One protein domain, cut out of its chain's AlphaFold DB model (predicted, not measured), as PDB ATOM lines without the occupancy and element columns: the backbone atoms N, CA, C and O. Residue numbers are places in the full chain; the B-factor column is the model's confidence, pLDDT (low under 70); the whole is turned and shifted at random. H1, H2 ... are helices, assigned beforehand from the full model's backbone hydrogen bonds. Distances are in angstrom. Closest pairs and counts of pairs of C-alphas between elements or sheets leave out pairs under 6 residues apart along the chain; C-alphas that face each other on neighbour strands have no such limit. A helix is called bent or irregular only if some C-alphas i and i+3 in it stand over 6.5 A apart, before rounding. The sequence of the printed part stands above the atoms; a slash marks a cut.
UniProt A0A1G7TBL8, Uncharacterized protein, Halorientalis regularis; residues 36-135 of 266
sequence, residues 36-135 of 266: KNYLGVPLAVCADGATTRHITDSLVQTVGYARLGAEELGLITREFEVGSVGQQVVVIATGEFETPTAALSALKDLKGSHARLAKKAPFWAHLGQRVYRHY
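What this domain is: This is residues 36 to 135 of the 266 residues of an uncharacterized protein of Halorientalis regularis (UniProt A0A1G7TBL8). The short helix H1 forms the core of a rounded globule, and H2, H3, H4 and H5 pack round it, mostly crossed. H7 stands near the first half of H1, and the short H6 makes a corner with H7 at one end of the longest axis, whose other end lies in the link from H3 to H4. The printed part has 100 residues with seven named helices, H1 to H7 in chain order, and no named strand; its class is all helix. It is compact, with a radius of gyration of the C-alphas of 11.9 A and spans of 34 by 27 by 26 A.

Where its parts are: Find C-alpha 36 at (-30.877, 17.777, -26.171); from there H1, residues 36 to 46, runs 16.0 A. It is irregular, but only just: C-alphas 39 and 42 are 6.8 A apart. Next come H2, residues 51 to 58, 10.5 A long, and H3, residues 63 to 72, 14.3 A. At C-alpha 84, (-22.749, 30.331, -36.004), you meet H4, residues 84 to 97, 20.2 A long. H5, residues 100 to 108, measures 12.3 A, and H6, residues 117 to 120, 5.1 A. H7, residues 122 to 133, runs 16.5 A and ends at C-alpha 133, (-36.161, 28.305, -36.648).

How they stand to each other: Begin at H1, the hub, which touches four helices. H1 and H2 form a helical hairpin, opposite ways at a steep tilt of 42 degrees; their closest C-alphas, of Ala 44 and Thr 51, are 5.0 A apart. H3 touches H1 about perpendicular, at 89 degrees, closest at the C-alphas of Tyr 38 and Ala 70, 5.0 A. H4 touches H1 with residues 86 to 90 alone, about perpendicular at 88 degrees, closest at the C-alphas of Pro 42 and Gly 86, 5.6 A. H5 touches H1 at a shallow tilt of 23 degrees, opposite ways, closest at the C-alphas of Leu 43 and Pro 100, 5.0 A. H5 also touches H2, closest at the C-alphas of Ser 58 and Lys 108, 4.2 A. H7 only just touches H4, with 3 pairs of C-alphas within 8 A. H6 and H7 touch only at the corner, closest at the C-alphas of Ala 118 and Ala 125, 4.9 A. H3 and H7 are apart. In H2, H3, H5 and H7 every O i to N i+4 pair is within hydrogen-bond range; H1 has 4 of 7, H4 9 of 10, and H6 is too short for such a pair.

The domain as a whole: The C-alphas farthest apart, of Glu 79 and Lys 119, are 34.0 A apart. The link from H3 to H4, 11 residues, is long. The printed part has no cut. Its mean pLDDT is 94.5, and no printed residue is under 70.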
ATOM      1  N   LYS A  36     -31.972  17.676 -27.153       95.06
ATOM      2  CA  LYS A  36     -30.877  17.777 -26.171       95.06
ATOM      3  C   LYS A  36     -29.562  17.152 -26.655       95.06
ATOM      4  O   LYS A  36     -28.496  17.650 -26.311       95.06
ATOM      5  N   ASN A  37     -29.652  16.072 -27.436       95.50
ATOM      6  CA  ASN A  37     -28.491  15.321 -27.897       95.50
ATOM      7  C   ASN A  37     -27.663  16.110 -28.920       95.50
ATOM      8  O   ASN A  37     -26.498  15.787 -29.102       95.50
ATOM      9  N   TYR A  38     -28.251  17.141 -29.531       97.06
ATOM     10  CA  TYR A  38     -27.595  18.064 -30.452       97.06
ATOM     11  C   TYR A  38     -27.246  19.385 -29.769       97.06
ATOM     12  O   TYR A  38     -26.118  19.849 -29.880       97.06
ATOM     13  N   LEU A  39     -28.166  19.943 -28.971       97.31
ATOM     14  CA  LEU A  39     -27.944  21.199 -28.235       97.31
ATOM     15  C   LEU A  39     -26.727  21.142 -27.301       97.31
ATOM     16  O   LEU A  39     -26.073  22.154 -27.074       97.31
ATOM     17  N   GLY A  40     -26.416  19.963 -26.758       97.12
ATOM     18  CA  GLY A  40     -25.245  19.776 -25.906       97.12
ATOM     19  C   GLY A  40     -23.914  19.671 -26.650       97.12
ATOM     20  O   GLY A  40     -22.873  19.835 -26.026       97.12
ATOM     21  N   VAL A  41     -23.908  19.400 -27.956       98.00
ATOM     22  CA  VAL A  41     -22.669  19.186 -28.720       98.00
ATOM     23  C   VAL A  41     -21.772  20.430 -28.760       98.00
ATOM     24  O   VAL A  41     -20.608  20.295 -28.387       98.00
ATOM     25  N   PRO A  42     -22.253  21.644 -29.101       98.31
ATOM     26  CA  PRO A  42     -21.388  22.826 -29.073       98.31
ATOM     27  C   PRO A  42     -20.894  23.161 -27.654       98.31
ATOM     28  O   PRO A  42     -19.785  23.659 -27.485       98.31
ATOM     29  N   LEU A  43     -21.658  22.814 -26.609       98.19
ATOM     30  CA  LEU A  43     -21.203  22.951 -25.219       98.19
ATOM     31  C   LEU A  43     -20.069  21.976 -24.898       98.19
ATOM     32  O   LEU A  43     -19.129  22.348 -24.206       98.19
ATOM     33  N   ALA A  44     -20.144  20.744 -25.410       97.69
ATOM     34  CA  ALA A  44     -19.085  19.750 -25.279       97.69
ATOM     35  C   ALA A  44     -17.799  20.180 -25.991       97.69
ATOM     36  O   ALA A  44     -16.725  19.913 -25.464       97.69
ATOM     37  N   VAL A  45     -17.908  20.856 -27.140       97.44
ATOM     38  CA  VAL A  45     -16.760  21.437 -27.860       97.44
ATOM     39  C   VAL A  45     -16.096  22.550 -27.040       97.44
ATOM     40  O   VAL A  45     -14.873  22.637 -27.013       97.44
ATOM     41  N   CYS A  46     -16.878  23.376 -26.340       96.88
ATOM     42  CA  CYS A  46     -16.357  24.468 -25.507       96.88
ATOM     43  C   CYS A  46     -15.954  24.069 -24.080       96.88
ATOM     44  O   CYS A  46     -15.428  24.910 -23.350       96.88
ATOM     45  N   ALA A  47     -16.262  22.854 -23.632       95.94
ATOM     46  CA  ALA A  47     -15.976  22.418 -22.271       95.94
ATOM     47  C   ALA A  47     -14.533  21.917 -22.138       95.94
ATOM     48  O   ALA A  47     -14.007  21.250 -23.027       95.94
ATOM     49  N   ASP A  48     -13.914  22.159 -20.982       91.25
ATOM     50  CA  ASP A  48     -12.571  21.652 -20.698       91.25
ATOM     51  C   ASP A  48     -12.537  20.118 -20.735       91.25
ATOM     52  O   ASP A  48     -13.339  19.440 -20.086       91.25
ATOM     53  N   GLY A  49     -11.566  19.552 -21.456       91.31
ATOM     54  CA  GLY A  49     -11.366  18.108 -21.580       91.31
ATOM     55  C   GLY A  49     -11.767  17.550 -22.946       91.31
ATOM     56  O   GLY A  49     -11.831  18.264 -23.938       91.31
ATOM     57  N   ALA A  50     -11.973  16.234 -23.018       91.81
ATOM     58  CA  ALA A  50     -12.265  15.561 -24.281       91.81
ATOM     59  C   ALA A  50     -13.753  15.679 -24.653       91.81
ATOM     60  O   ALA A  50     -14.614  15.121 -23.971       91.81
ATOM     61  N   THR A  51     -14.054  16.320 -25.781       92.75
ATOM     62  CA  THR A  51     -15.421  16.507 -26.294       92.75
ATOM     63  C   THR A  51     -16.208  15.201 -26.422       92.75
ATOM     64  O   THR A  51     -17.368  15.122 -26.018       92.75
ATOM     65  N   THR A  52     -15.583  14.137 -26.936       93.06
ATOM     66  CA  THR A  52     -16.228  12.822 -27.106       93.06
ATOM     67  C   THR A  52     -16.676  12.224 -25.772       93.06
ATOM     68  O   THR A  52     -17.755  11.628 -25.686       93.06
ATOM     69  N   ARG A  53     -15.897  12.446 -24.706       93.19
ATOM     70  CA  ARG A  53     -16.258  12.058 -23.341       93.19
ATOM     71  C   ARG A  53     -17.457  12.862 -22.846       93.19
ATOM     72  O   ARG A  53     -18.403  12.267 -22.344       93.19
ATOM     73  N   HIS A  54     -17.459  14.179 -23.041       94.56
ATOM     74  CA  HIS A  54     -18.581  15.038 -22.644       94.56
ATOM     75  C   HIS A  54     -19.898  14.638 -23.315       94.56
ATOM     76  O   HIS A  54     -20.923  14.532 -22.636       94.56
ATOM     77  N   ILE A  55     -19.864  14.345 -24.620       93.62
ATOM     78  CA  ILE A  55     -21.027  13.849 -25.373       93.62
ATOM     79  C   ILE A  55     -21.502  12.510 -24.799       93.62
ATOM     80  O   ILE A  55     -22.684  12.359 -24.478       93.62
ATOM     81  N   THR A  56     -20.580  11.560 -24.620       93.88
ATOM     82  CA  THR A  56     -20.894  10.214 -24.119       93.88
ATOM     83  C   THR A  56     -21.493  10.259 -22.719       93.88
ATOM     84  O   THR A  56     -22.506   9.603 -22.450       93.88
ATOM     85  N   ASP A  57     -20.911  11.056 -21.824       92.06
ATOM     86  CA  ASP A  57     -21.299  11.130 -20.419       92.06
ATOM     87  C   ASP A  57     -22.633  11.862 -20.243       92.06
ATOM     88  O   ASP A  57     -23.493  11.382 -19.491       92.06
ATOM     89  N   SER A  58     -22.850  12.956 -20.977       91.12
ATOM     90  CA  SER A  58     -23.962  13.884 -20.725       91.12
ATOM     91  C   SER A  58     -25.147  13.727 -21.679       91.12
ATOM     92  O   SER A  58     -26.273  14.020 -21.289       91.12
ATOM     93  N   LEU A  59     -24.937  13.245 -22.908       91.12
ATOM     94  CA  LEU A  59     -25.951  13.315 -23.968       91.12
ATOM     95  C   LEU A  59     -26.407  11.929 -24.428       91.12
ATOM     96  O   LEU A  59     -27.537  11.514 -24.158       91.12
ATOM     97  N   VAL A  60     -25.531  11.199 -25.119       92.69
ATOM     98  CA  VAL A  60     -25.859   9.951 -25.819       92.69
ATOM     99  C   VAL A  60     -24.598   9.127 -26.060       92.69
ATOM    100  O   VAL A  60     -23.507   9.675 -26.122       92.69
ATOM    101  N   GLN A  61     -24.729   7.806 -26.187       90.69
ATOM    102  CA  GLN A  61     -23.587   6.918 -26.455       90.69
ATOM    103  C   GLN A  61     -23.109   6.969 -27.916       90.69
ATOM    104  O   GLN A  61     -21.943   6.719 -28.194       90.69
ATOM    105  N   THR A  62     -23.991   7.303 -28.858       92.00
ATOM    106  CA  THR A  62     -23.692   7.362 -30.293       92.00
ATOM    107  C   THR A  62     -23.120   8.728 -30.679       92.00
ATOM    108  O   THR A  62     -23.798   9.565 -31.272       92.00
ATOM    109  N   VAL A  63     -21.850   8.960 -30.331       92.44
ATOM    110  CA  VAL A  63     -21.151  10.240 -30.565       92.44
ATOM    111  C   VAL A  63     -21.211  10.671 -32.033       92.44
ATOM    112  O   VAL A  63     -21.497  11.834 -32.304       92.44
ATOM    113  N   GLY A  64     -21.022   9.738 -32.974       91.94
ATOM    114  CA  GLY A  64     -21.090  10.026 -34.411       91.94
ATOM    115  C   GLY A  64     -22.434  10.623 -34.839       91.94
ATOM    116  O   GLY A  64     -22.460  11.649 -35.509       91.94
ATOM    117  N   TYR A  65     -23.551  10.057 -34.374       93.88
ATOM    118  CA  TYR A  65     -24.888  10.581 -34.679       93.88
ATOM    119  C   TYR A  65     -25.157  11.934 -34.031       93.88
ATOM    120  O   TYR A  65     -25.804  12.775 -34.647       93.88
ATOM    121  N   ALA A  66     -24.660  12.159 -32.811       94.50
ATOM    122  CA  ALA A  66     -24.756  13.468 -32.171       94.50
ATOM    123  C   ALA A  66     -23.972  14.528 -32.954       94.50
ATOM    124  O   ALA A  66     -24.494  15.613 -33.184       94.50
ATOM    125  N   ARG A  67     -22.752  14.196 -33.400       94.44
ATOM    126  CA  ARG A  67     -21.915  15.079 -34.221       94.44
ATOM    127  C   ARG A  67     -22.608  15.438 -35.529       94.44
ATOM    128  O   ARG A  67     -22.843  16.613 -35.767       94.44
ATOM    129  N   LEU A  68     -22.973  14.438 -36.328       93.44
ATOM    130  CA  LEU A  68     -23.524  14.656 -37.668       93.44
ATOM    131  C   LEU A  68     -24.810  15.492 -37.627       93.44
ATOM    132  O   LEU A  68     -24.958  16.436 -38.391       93.44
ATOM    133  N   GLY A  69     -25.721  15.216 -36.687       94.69
ATOM    134  CA  GLY A  69     -26.929  16.034 -36.562       94.69
ATOM    135  C   GLY A  69     -26.683  17.425 -35.962       94.69
ATOM    136  O   GLY A  69     -27.470  18.332 -36.198       94.69
ATOM    137  N   ALA A  70     -25.610  17.631 -35.192       95.94
ATOM    138  CA  ALA A  70     -25.233  18.968 -34.734       95.94
ATOM    139  C   ALA A  70     -24.592  19.798 -35.859       95.94
ATOM    140  O   ALA A  70     -24.835  21.001 -35.929       95.94
ATOM    141  N   GLU A  71     -23.815  19.163 -36.735       95.00
ATOM    142  CA  GLU A  71     -23.270  19.769 -37.955       95.00
ATOM    143  C   GLU A  71     -24.392  20.202 -38.907       95.00
ATOM    144  O   GLU A  71     -24.465  21.371 -39.270       95.00
ATOM    145  N   GLU A  72     -25.341  19.305 -39.189       92.12
ATOM    146  CA  GLU A  72     -26.559  19.572 -39.976       92.12
ATOM    147  C   GLU A  72     -27.350  20.791 -39.474       92.12
ATOM    148  O   GLU A  72     -27.866  21.588 -40.251       92.12
ATOM    149  N   LEU A  73     -27.427  20.969 -38.153       94.31
ATOM    150  CA  LEU A  73     -28.127  22.093 -37.528       94.31
ATOM    151  C   LEU A  73     -27.274  23.375 -37.445       94.31
ATOM    152  O   LEU A  73     -27.687  24.345 -36.801       94.31
ATOM    153  N   GLY A  74     -26.066  23.386 -38.018       94.44
ATOM    154  CA  GLY A  74     -25.125  24.509 -37.948       94.44
ATOM    155  C   GLY A  74     -24.619  24.806 -36.531       94.44
ATOM    156  O   GLY A  74     -24.162  25.920 -36.240       94.44
ATOM    157  N   LEU A  75     -24.734  23.841 -35.612       96.56
ATOM    158  CA  LEU A  75     -24.261  23.975 -34.233       96.56
ATOM    159  C   LEU A  75     -22.747  23.809 -34.144       96.56
ATOM    160  O   LEU A  75     -22.103  24.425 -33.297       96.56
ATOM    161  N   ILE A  76     -22.181  22.997 -35.025       96.94
ATOM    162  CA  ILE A  76     -20.743  22.806 -35.176       96.94
ATOM    163  C   ILE A  76     -20.371  22.775 -36.660       96.94
ATOM    164  O   ILE A  76     -21.242  22.594 -37.506       96.94
ATOM    165  N   THR A  77     -19.092  22.957 -36.969       94.44
ATOM    166  CA  THR A  77     -18.523  22.725 -38.302       94.44
ATOM    167  C   THR A  77     -18.043  21.278 -38.443       94.44
ATOM    168  O   THR A  77     -17.949  20.538 -37.454       94.44
ATOM    169  N   ARG A  78     -17.676  20.882 -39.666       89.44
ATOM    170  CA  ARG A  78     -17.096  19.563 -39.959       89.44
ATOM    171  C   ARG A  78     -15.769  19.334 -39.234       89.44
ATOM    172  O   ARG A  78     -15.479  18.222 -38.795       89.44
ATOM    173  N   GLU A  79     -15.003  20.406 -39.036       90.38
ATOM    174  CA  GLU A  79     -13.750  20.452 -38.271       90.38
ATOM    175  C   GLU A  79     -13.973  20.386 -36.752       90.38
ATOM    176  O   GLU A  79     -13.015  20.425 -35.982       90.38
ATOM    177  N   PHE A  80     -15.228  20.226 -36.316       89.00
ATOM    178  CA  PHE A  80     -15.621  20.111 -34.916       89.00
ATOM    179  C   PHE A  80     -15.412  21.403 -34.110       89.00
ATOM    180  O   PHE A  80     -15.216  21.371 -32.894       89.00
ATOM    181  N   GLU A  81     -15.502  22.545 -34.793       94.25
ATOM    182  CA  GLU A  81     -15.537  23.879 -34.195       94.25
ATOM    183  C   GLU A  81     -16.988  24.326 -33.975       94.25
ATOM    184  O   GLU A  81     -17.917  23.760 -34.543       94.25
ATOM    185  N   VAL A  82     -17.219  25.345 -33.146       96.81
ATOM    186  CA  VAL A  82     -18.579  25.852 -32.906       96.81
ATOM    187  C   VAL A  82     -19.070  26.658 -34.110       96.81
ATOM    188  O   VAL A  82     -18.433  27.623 -34.524       96.81
ATOM    189  N   GLY A  83     -20.232  26.281 -34.645       94.06
ATOM    190  CA  GLY A  83     -20.879  26.974 -35.758       94.06
ATOM    191  C   GLY A  83     -21.592  28.258 -35.324       94.06
ATOM    192  O   GLY A  83     -21.750  28.540 -34.135       94.06
ATOM    193  N   SER A  84     -22.085  29.044 -36.282       91.31
ATOM    194  CA  SER A  84     -22.749  30.331 -36.004       91.31
ATOM    195  C   SER A  84     -24.018  30.186 -35.149       91.31
ATOM    196  O   SER A  84     -24.248  30.980 -34.233       91.31
ATOM    197  N   VAL A  85     -24.822  29.144 -35.393       93.94
ATOM    198  CA  VAL A  85     -26.002  28.818 -34.573       93.94
ATOM    199  C   VAL A  85     -25.559  28.254 -33.222       93.94
ATOM    200  O   VAL A  85     -26.100  28.626 -32.176       93.94
ATOM    201  N   GLY A  86     -24.521  27.416 -33.218       96.44
ATOM    202  CA  GLY A  86     -23.935  26.852 -32.003       96.44
ATOM    203  C   GLY A  86     -23.389  27.904 -31.048       96.44
ATOM    204  O   GLY A  86     -23.571  27.785 -29.839       96.44
ATOM    205  N   GLN A  87     -22.807  28.983 -31.567       96.75
ATOM    206  CA  GLN A  87     -22.289  30.074 -30.749       96.75
ATOM    207  C   GLN A  87     -23.406  30.731 -29.934       96.75
ATOM    208  O   GLN A  87     -23.206  31.058 -28.764       96.75
ATOM    209  N   GLN A  88     -24.607  30.872 -30.508       95.62
ATOM    210  CA  GLN A  88     -25.766  31.366 -29.762       95.62
ATOM    211  C   GLN A  88     -26.158  30.395 -28.646       95.62
ATOM    212  O   GLN A  88     -26.437  30.831 -27.531       95.62
ATOM    213  N   VAL A  89     -26.138  29.085 -28.923       97.69
ATOM    214  CA  VAL A  89     -26.397  28.042 -27.917       97.69
ATOM    215  C   VAL A  89     -25.414  28.147 -26.758       97.69
ATOM    216  O   VAL A  89     -25.851  28.191 -25.608       97.69
ATOM    217  N   VAL A  90     -24.116  28.252 -27.052       98.06
ATOM    218  CA  VAL A  90     -23.070  28.393 -26.035       98.06
ATOM    219  C   VAL A  90     -23.294  29.654 -25.211       98.06
ATOM    220  O   VAL A  90     -23.416  29.545 -23.998       98.06
ATOM    221  N   VAL A  91     -23.430  30.825 -25.842       97.69
ATOM    222  CA  VAL A  91     -23.585  32.114 -25.140       97.69
ATOM    223  C   VAL A  91     -24.812  32.134 -24.228       97.69
ATOM    224  O   VAL A  91     -24.735  32.597 -23.093       97.69
ATOM    225  N   ILE A  92     -25.955  31.638 -24.702       97.81
ATOM    226  CA  ILE A  92     -27.197  31.657 -23.918       97.81
ATOM    227  C   ILE A  92     -27.118  30.659 -22.762       97.81
ATOM    228  O   ILE A  92     -27.523  30.977 -21.648       97.81
ATOM    229  N   ALA A  93     -26.589  29.460 -23.010       97.56
ATOM    230  CA  ALA A  93     -26.453  28.439 -21.979       97.56
ATOM    231  C   ALA A  93     -25.422  28.820 -20.911       97.56
ATOM    232  O   ALA A  93     -25.677  28.599 -19.732       97.56
ATOM    233  N   THR A  94     -24.291  29.421 -21.278       96.69
ATOM    234  CA  THR A  94     -23.308  29.897 -20.293       96.69
ATOM    235  C   THR A  94     -23.788  31.135 -19.546       96.69
ATOM    236  O   THR A  94     -23.428  31.306 -18.388       96.69
ATOM    237  N   GLY A  95     -24.649  31.958 -20.150       97.50
ATOM    238  CA  GLY A  95     -25.335  33.036 -19.437       97.50
ATOM    239  C   GLY A  95     -26.242  32.536 -18.304       97.50
ATOM    240  O   GLY A  95     -26.353  33.206 -17.284       97.50
ATOM    241  N   GLU A  96     -26.852  31.357 -18.463       97.62
ATOM    242  CA  GLU A  96     -27.736  30.740 -17.460       97.62
ATOM    243  C   GLU A  96     -26.983  29.852 -16.457       97.62
ATOM    244  O   GLU A  96     -27.264  29.878 -15.263       97.62
ATOM    245  N   PHE A  97     -26.028  29.047 -16.932       97.25
ATOM    246  CA  PHE A  97     -25.353  28.012 -16.139       97.25
ATOM    247  C   PHE A  97     -23.890  28.340 -15.812       97.25
ATOM    248  O   PHE A  97     -23.164  27.468 -15.343       97.25
ATOM    249  N   GLU A  98     -23.438  29.565 -16.077       96.62
ATOM    250  CA  GLU A  98     -22.079  30.092 -15.855       96.62
ATOM    251  C   GLU A  98     -20.981  29.489 -16.750       96.62
ATOM    252  O   GLU A  98     -20.117  30.212 -17.243       96.62
ATOM    253  N   THR A  99     -20.991  28.172 -16.994       97.50
ATOM    254  CA  THR A  99     -19.953  27.471 -17.772       97.50
ATOM    255  C   THR A  99     -20.536  26.416 -18.720       97.50
ATOM    256  O   THR A  99     -21.600  25.855 -18.435       97.50
ATOM    257  N   PRO A 100     -19.839  26.066 -19.825       97.56
ATOM    258  CA  PRO A 100     -20.275  24.984 -20.712       97.56
ATOM    259  C   PRO A 100     -20.405  23.641 -19.981       97.56
ATOM    260  O   PRO A 100     -21.365  22.902 -20.195       97.56
ATOM    261  N   THR A 101     -19.488  23.350 -19.056       96.56
ATOM    262  CA  THR A 101     -19.499  22.126 -18.240       96.56
ATOM    263  C   THR A 101     -20.719  22.055 -17.319       96.56
ATOM    264  O   THR A 101     -21.356  21.005 -17.216       96.56
ATOM    265  N   ALA A 102     -21.092  23.159 -16.668       96.69
ATOM    266  CA  ALA A 102     -22.295  23.210 -15.838       96.69
ATOM    267  C   ALA A 102     -23.575  23.072 -16.681       96.69
ATOM    268  O   ALA A 102     -24.478  22.317 -16.315       96.69
ATOM    269  N   ALA A 103     -23.614  23.706 -17.854       97.38
ATOM    270  CA  ALA A 103     -24.706  23.556 -18.809       97.38
ATOM    271  C   ALA A 103     -24.865  22.094 -19.288       97.38
ATOM    272  O   ALA A 103     -25.977  21.560 -19.327       97.38
ATOM    273  N   LEU A 104     -23.758  21.398 -19.575       96.69
ATOM    274  CA  LEU A 104     -23.757  19.962 -19.882       96.69
ATOM    275  C   LEU A 104     -24.255  19.114 -18.712       96.69
ATOM    276  O   LEU A 104     -25.000  18.157 -18.926       96.69
ATOM    277  N   SER A 105     -23.892  19.468 -17.477       95.38
ATOM    278  CA  SER A 105     -24.399  18.781 -16.287       95.38
ATOM    279  C   SER A 105     -25.922  18.891 -16.186       95.38
ATOM    280  O   SER A 105     -26.584  17.895 -15.907       95.38
ATOM    281  N   ALA A 106     -26.502  20.054 -16.495       95.19
ATOM    282  CA  ALA A 106     -27.956  20.216 -16.533       95.19
ATOM    283  C   ALA A 106     -28.621  19.365 -17.637       95.19
ATOM    284  O   ALA A 106     -29.731  18.859 -17.459       95.19
ATOM    285  N   LEU A 107     -27.950  19.159 -18.779       94.06
ATOM    286  CA  LEU A 107     -28.422  18.245 -19.829       94.06
ATOM    287  C   LEU A 107     -28.305  16.770 -19.430       94.06
ATOM    288  O   LEU A 107     -29.164  15.966 -19.807       94.06
ATOM    289  N   LYS A 108     -27.288  16.413 -18.640       93.25
ATOM    290  CA  LYS A 108     -27.076  15.050 -18.140       93.25
ATOM    291  C   LYS A 108     -28.258  14.547 -17.311       93.25
ATOM    292  O   LYS A 108     -28.645  13.389 -17.464       93.25
ATOM    293  N   ASP A 109     -28.909  15.415 -16.543       90.38
ATOM    294  CA  ASP A 109     -30.124  15.080 -15.775       90.38
ATOM    295  C   ASP A 109     -31.333  14.726 -16.671       90.38
ATOM    296  O   ASP A 109     -32.354  14.181 -16.230       90.38
ATOM    297  N   LEU A 110     -31.231  15.017 -17.970       90.44
ATOM    298  CA  LEU A 110     -32.212  14.674 -18.994       90.44
ATOM    299  C   LEU A 110     -31.802  13.444 -19.816       90.44
ATOM    300  O   LEU A 110     -32.582  13.001 -20.670       90.44
ATOM    301  N   LYS A 111     -30.614  12.871 -19.595       87.38
ATOM    302  CA  LYS A 111     -30.132  11.680 -20.305       87.38
ATOM    303  C   LYS A 111     -31.075  10.496 -20.078       87.38
ATOM    304  O   LYS A 111     -31.571  10.277 -18.979       87.38
ATOM    305  N   GLY A 112     -31.394   9.772 -21.152       83.56
ATOM    306  CA  GLY A 112     -32.374   8.673 -21.130       83.56
ATOM    307  C   GLY A 112     -33.837   9.101 -20.933       83.56
ATOM    308  O   GLY A 112     -34.735   8.272 -21.016       83.56
ATOM    309  N   SER A 113     -34.119  10.388 -20.709       87.94
ATOM    310  CA  SER A 113     -35.491  10.882 -20.596       87.94
ATOM    311  C   SER A 113     -36.167  10.948 -21.965       87.94
ATOM    312  O   SER A 113     -35.659  11.609 -22.874       87.94
ATOM    313  N   HIS A 114     -37.365  10.369 -22.050       87.88
ATOM    314  CA  HIS A 114     -38.316  10.544 -23.158       87.88
ATOM    315  C   HIS A 114     -39.304  11.696 -22.915       87.88
ATOM    316  O   HIS A 114     -40.162  11.981 -23.747       87.88
ATOM    317  N   ALA A 115     -39.219  12.364 -21.758       92.81
ATOM    318  CA  ALA A 115     -40.116  13.464 -21.435       92.81
ATOM    319  C   ALA A 115     -39.979  14.620 -22.434       92.81
ATOM    320  O   ALA A 115     -38.882  14.987 -22.857       92.81
ATOM    321  N   ARG A 116     -41.114  15.238 -22.759       94.81
ATOM    322  CA  ARG A 116     -41.168  16.423 -23.616       94.81
ATOM    323  C   ARG A 116     -40.332  17.553 -23.011       94.81
ATOM    324  O   ARG A 116     -40.592  17.966 -21.878       94.81
ATOM    325  N   LEU A 117     -39.369  18.078 -23.771       95.25
ATOM    326  CA  LEU A 117     -38.415  19.071 -23.271       95.25
ATOM    327  C   LEU A 117     -39.126  20.360 -22.844       95.25
ATOM    328  O   LEU A 117     -38.890  20.843 -21.746       95.25
ATOM    329  N   ALA A 118     -40.107  20.815 -23.627       96.56
ATOM    330  CA  ALA A 118     -40.954  21.969 -23.316       96.56
ATOM    331  C   ALA A 118     -41.701  21.865 -21.977       96.56
ATOM    332  O   ALA A 118     -42.103  22.881 -21.424       96.56
ATOM    333  N   LYS A 119     -41.891  20.649 -21.449       95.19
ATOM    334  CA  LYS A 119     -42.477  20.435 -20.119       95.19
ATOM    335  C   LYS A 119     -41.414  20.267 -19.038       95.19
ATOM    336  O   LYS A 119     -41.563  20.825 -17.959       95.19
ATOM    337  N   LYS A 120     -40.378  19.462 -19.301       96.06
ATOM    338  CA  LYS A 120     -39.397  19.059 -18.280       96.06
ATOM    339  C   LYS A 120     -38.266  20.071 -18.089       96.06
ATOM    340  O   LYS A 120     -37.800  20.236 -16.972       96.06
ATOM    341  N   ALA A 121     -37.823  20.722 -19.159       96.31
ATOM    342  CA  ALA A 121     -36.766  21.723 -19.107       96.31
ATOM    343  C   ALA A 121     -37.042  22.859 -20.112       96.31
ATOM    344  O   ALA A 121     -36.469  22.882 -21.207       96.31
ATOM    345  N   PRO A 122     -37.938  23.803 -19.754       96.12
ATOM    346  CA  PRO A 122     -38.374  24.884 -20.639       96.12
ATOM    347  C   PRO A 122     -37.231  25.736 -21.196       96.12
ATOM    348  O   PRO A 122     -37.293  26.129 -22.356       96.12
ATOM    349  N   PHE A 123     -36.165  25.965 -20.419       97.06
ATOM    350  CA  PHE A 123     -34.964  26.666 -20.885       97.06
ATOM    351  C   PHE A 123     -34.401  26.041 -22.174       97.06
ATOM    352  O   PHE A 123     -34.299  26.698 -23.209       97.06
ATOM    353  N   TRP A 124     -34.126  24.735 -22.140       97.44
ATOM    354  CA  TRP A 124     -33.580  24.003 -23.282       97.44
ATOM    355  C   TRP A 124     -34.567  23.909 -24.445       97.44
ATOM    356  O   TRP A 124     -34.155  23.871 -25.602       97.44
ATOM    357  N   ALA A 125     -35.870  23.893 -24.157       97.00
ATOM    358  CA  ALA A 125     -36.891  23.935 -25.193       97.00
ATOM    359  C   ALA A 125     -36.885  25.272 -25.941       97.00
ATOM    360  O   ALA A 125     -36.861  25.253 -27.165       97.00
ATOM    361  N   HIS A 126     -36.834  26.411 -25.241       95.94
ATOM    362  CA  HIS A 126     -36.736  27.730 -25.876       95.94
ATOM    363  C   HIS A 126     -35.457  27.874 -26.702       95.94
ATOM    364  O   HIS A 126     -35.486  28.426 -27.802       95.94
ATOM    365  N   LEU A 127     -34.338  27.340 -26.207       96.31
ATOM    366  CA  LEU A 127     -33.098  27.343 -26.970       96.31
ATOM    367  C   LEU A 127     -33.217  26.493 -28.242       96.31
ATOM    368  O   LEU A 127     -32.865  26.952 -29.325       96.31
ATOM    369  N   GLY A 128     -33.809  25.302 -28.136       96.62
ATOM    370  CA  GLY A 128     -34.123  24.463 -29.290       96.62
ATOM    371  C   GLY A 128     -35.057  25.142 -30.293       96.62
ATOM    372  O   GLY A 128     -34.796  25.089 -31.487       96.62
ATOM    373  N   GLN A 129     -36.098  25.844 -29.838       95.94
ATOM    374  CA  GLN A 129     -36.997  26.604 -30.719       95.94
ATOM    375  C   GLN A 129     -36.247  27.636 -31.569       95.94
ATOM    376  O   GLN A 129     -36.601  27.847 -32.726       95.94
ATOM    377  N   ARG A 130     -35.209  28.280 -31.019       94.00
ATOM    378  CA  ARG A 130     -34.353  29.197 -31.787       94.00
ATOM    379  C   ARG A 130     -33.544  28.452 -32.844       94.00
ATOM    380  O   ARG A 130     -33.531  28.890 -33.984       94.00
ATOM    381  N   VAL A 131     -32.924  27.330 -32.478       95.69
ATOM    382  CA  VAL A 131     -32.140  26.502 -33.410       95.69
ATOM    383  C   VAL A 131     -33.000  26.026 -34.577       95.69
ATOM    384  O   VAL A 131     -32.658  26.283 -35.723       95.69
ATOM    385  N   TYR A 132     -34.152  25.407 -34.305       95.31
ATOM    386  CA  TYR A 132     -34.999  24.865 -35.372       95.31
ATOM    387  C   TYR A 132     -35.642  25.946 -36.245       95.31
ATOM    388  O   TYR A 132     -35.972  25.665 -37.383       95.31
ATOM    389  N   ARG A 133     -35.765  27.189 -35.775       90.31
ATOM    390  CA  ARG A 133     -36.161  28.305 -36.648       90.31
ATOM    391  C   ARG A 133     -35.083  28.744 -37.633       90.31
ATOM    392  O   ARG A 133     -35.403  29.333 -38.651       90.31
ATOM    393  N   HIS A 134     -33.815  28.498 -37.324       89.81
ATOM    394  CA  HIS A 134     -32.721  28.733 -38.268       89.81
ATOM    395  C   HIS A 134     -32.503  27.544 -39.211       89.81
ATOM    396  O   HIS A 134     -31.670  27.631 -40.108       89.81
ATOM    397  N   TYR A 135     -33.237  26.446 -39.014       92.88
ATOM    398  CA  TYR A 135     -33.139  25.247 -39.828       92.88
ATOM    399  C   TYR A 135     -34.275  25.217 -40.851       92.88
ATOM    400  O   TYR A 135     -35.430  24.990 -40.490       92.88
TER     401      TYR A 135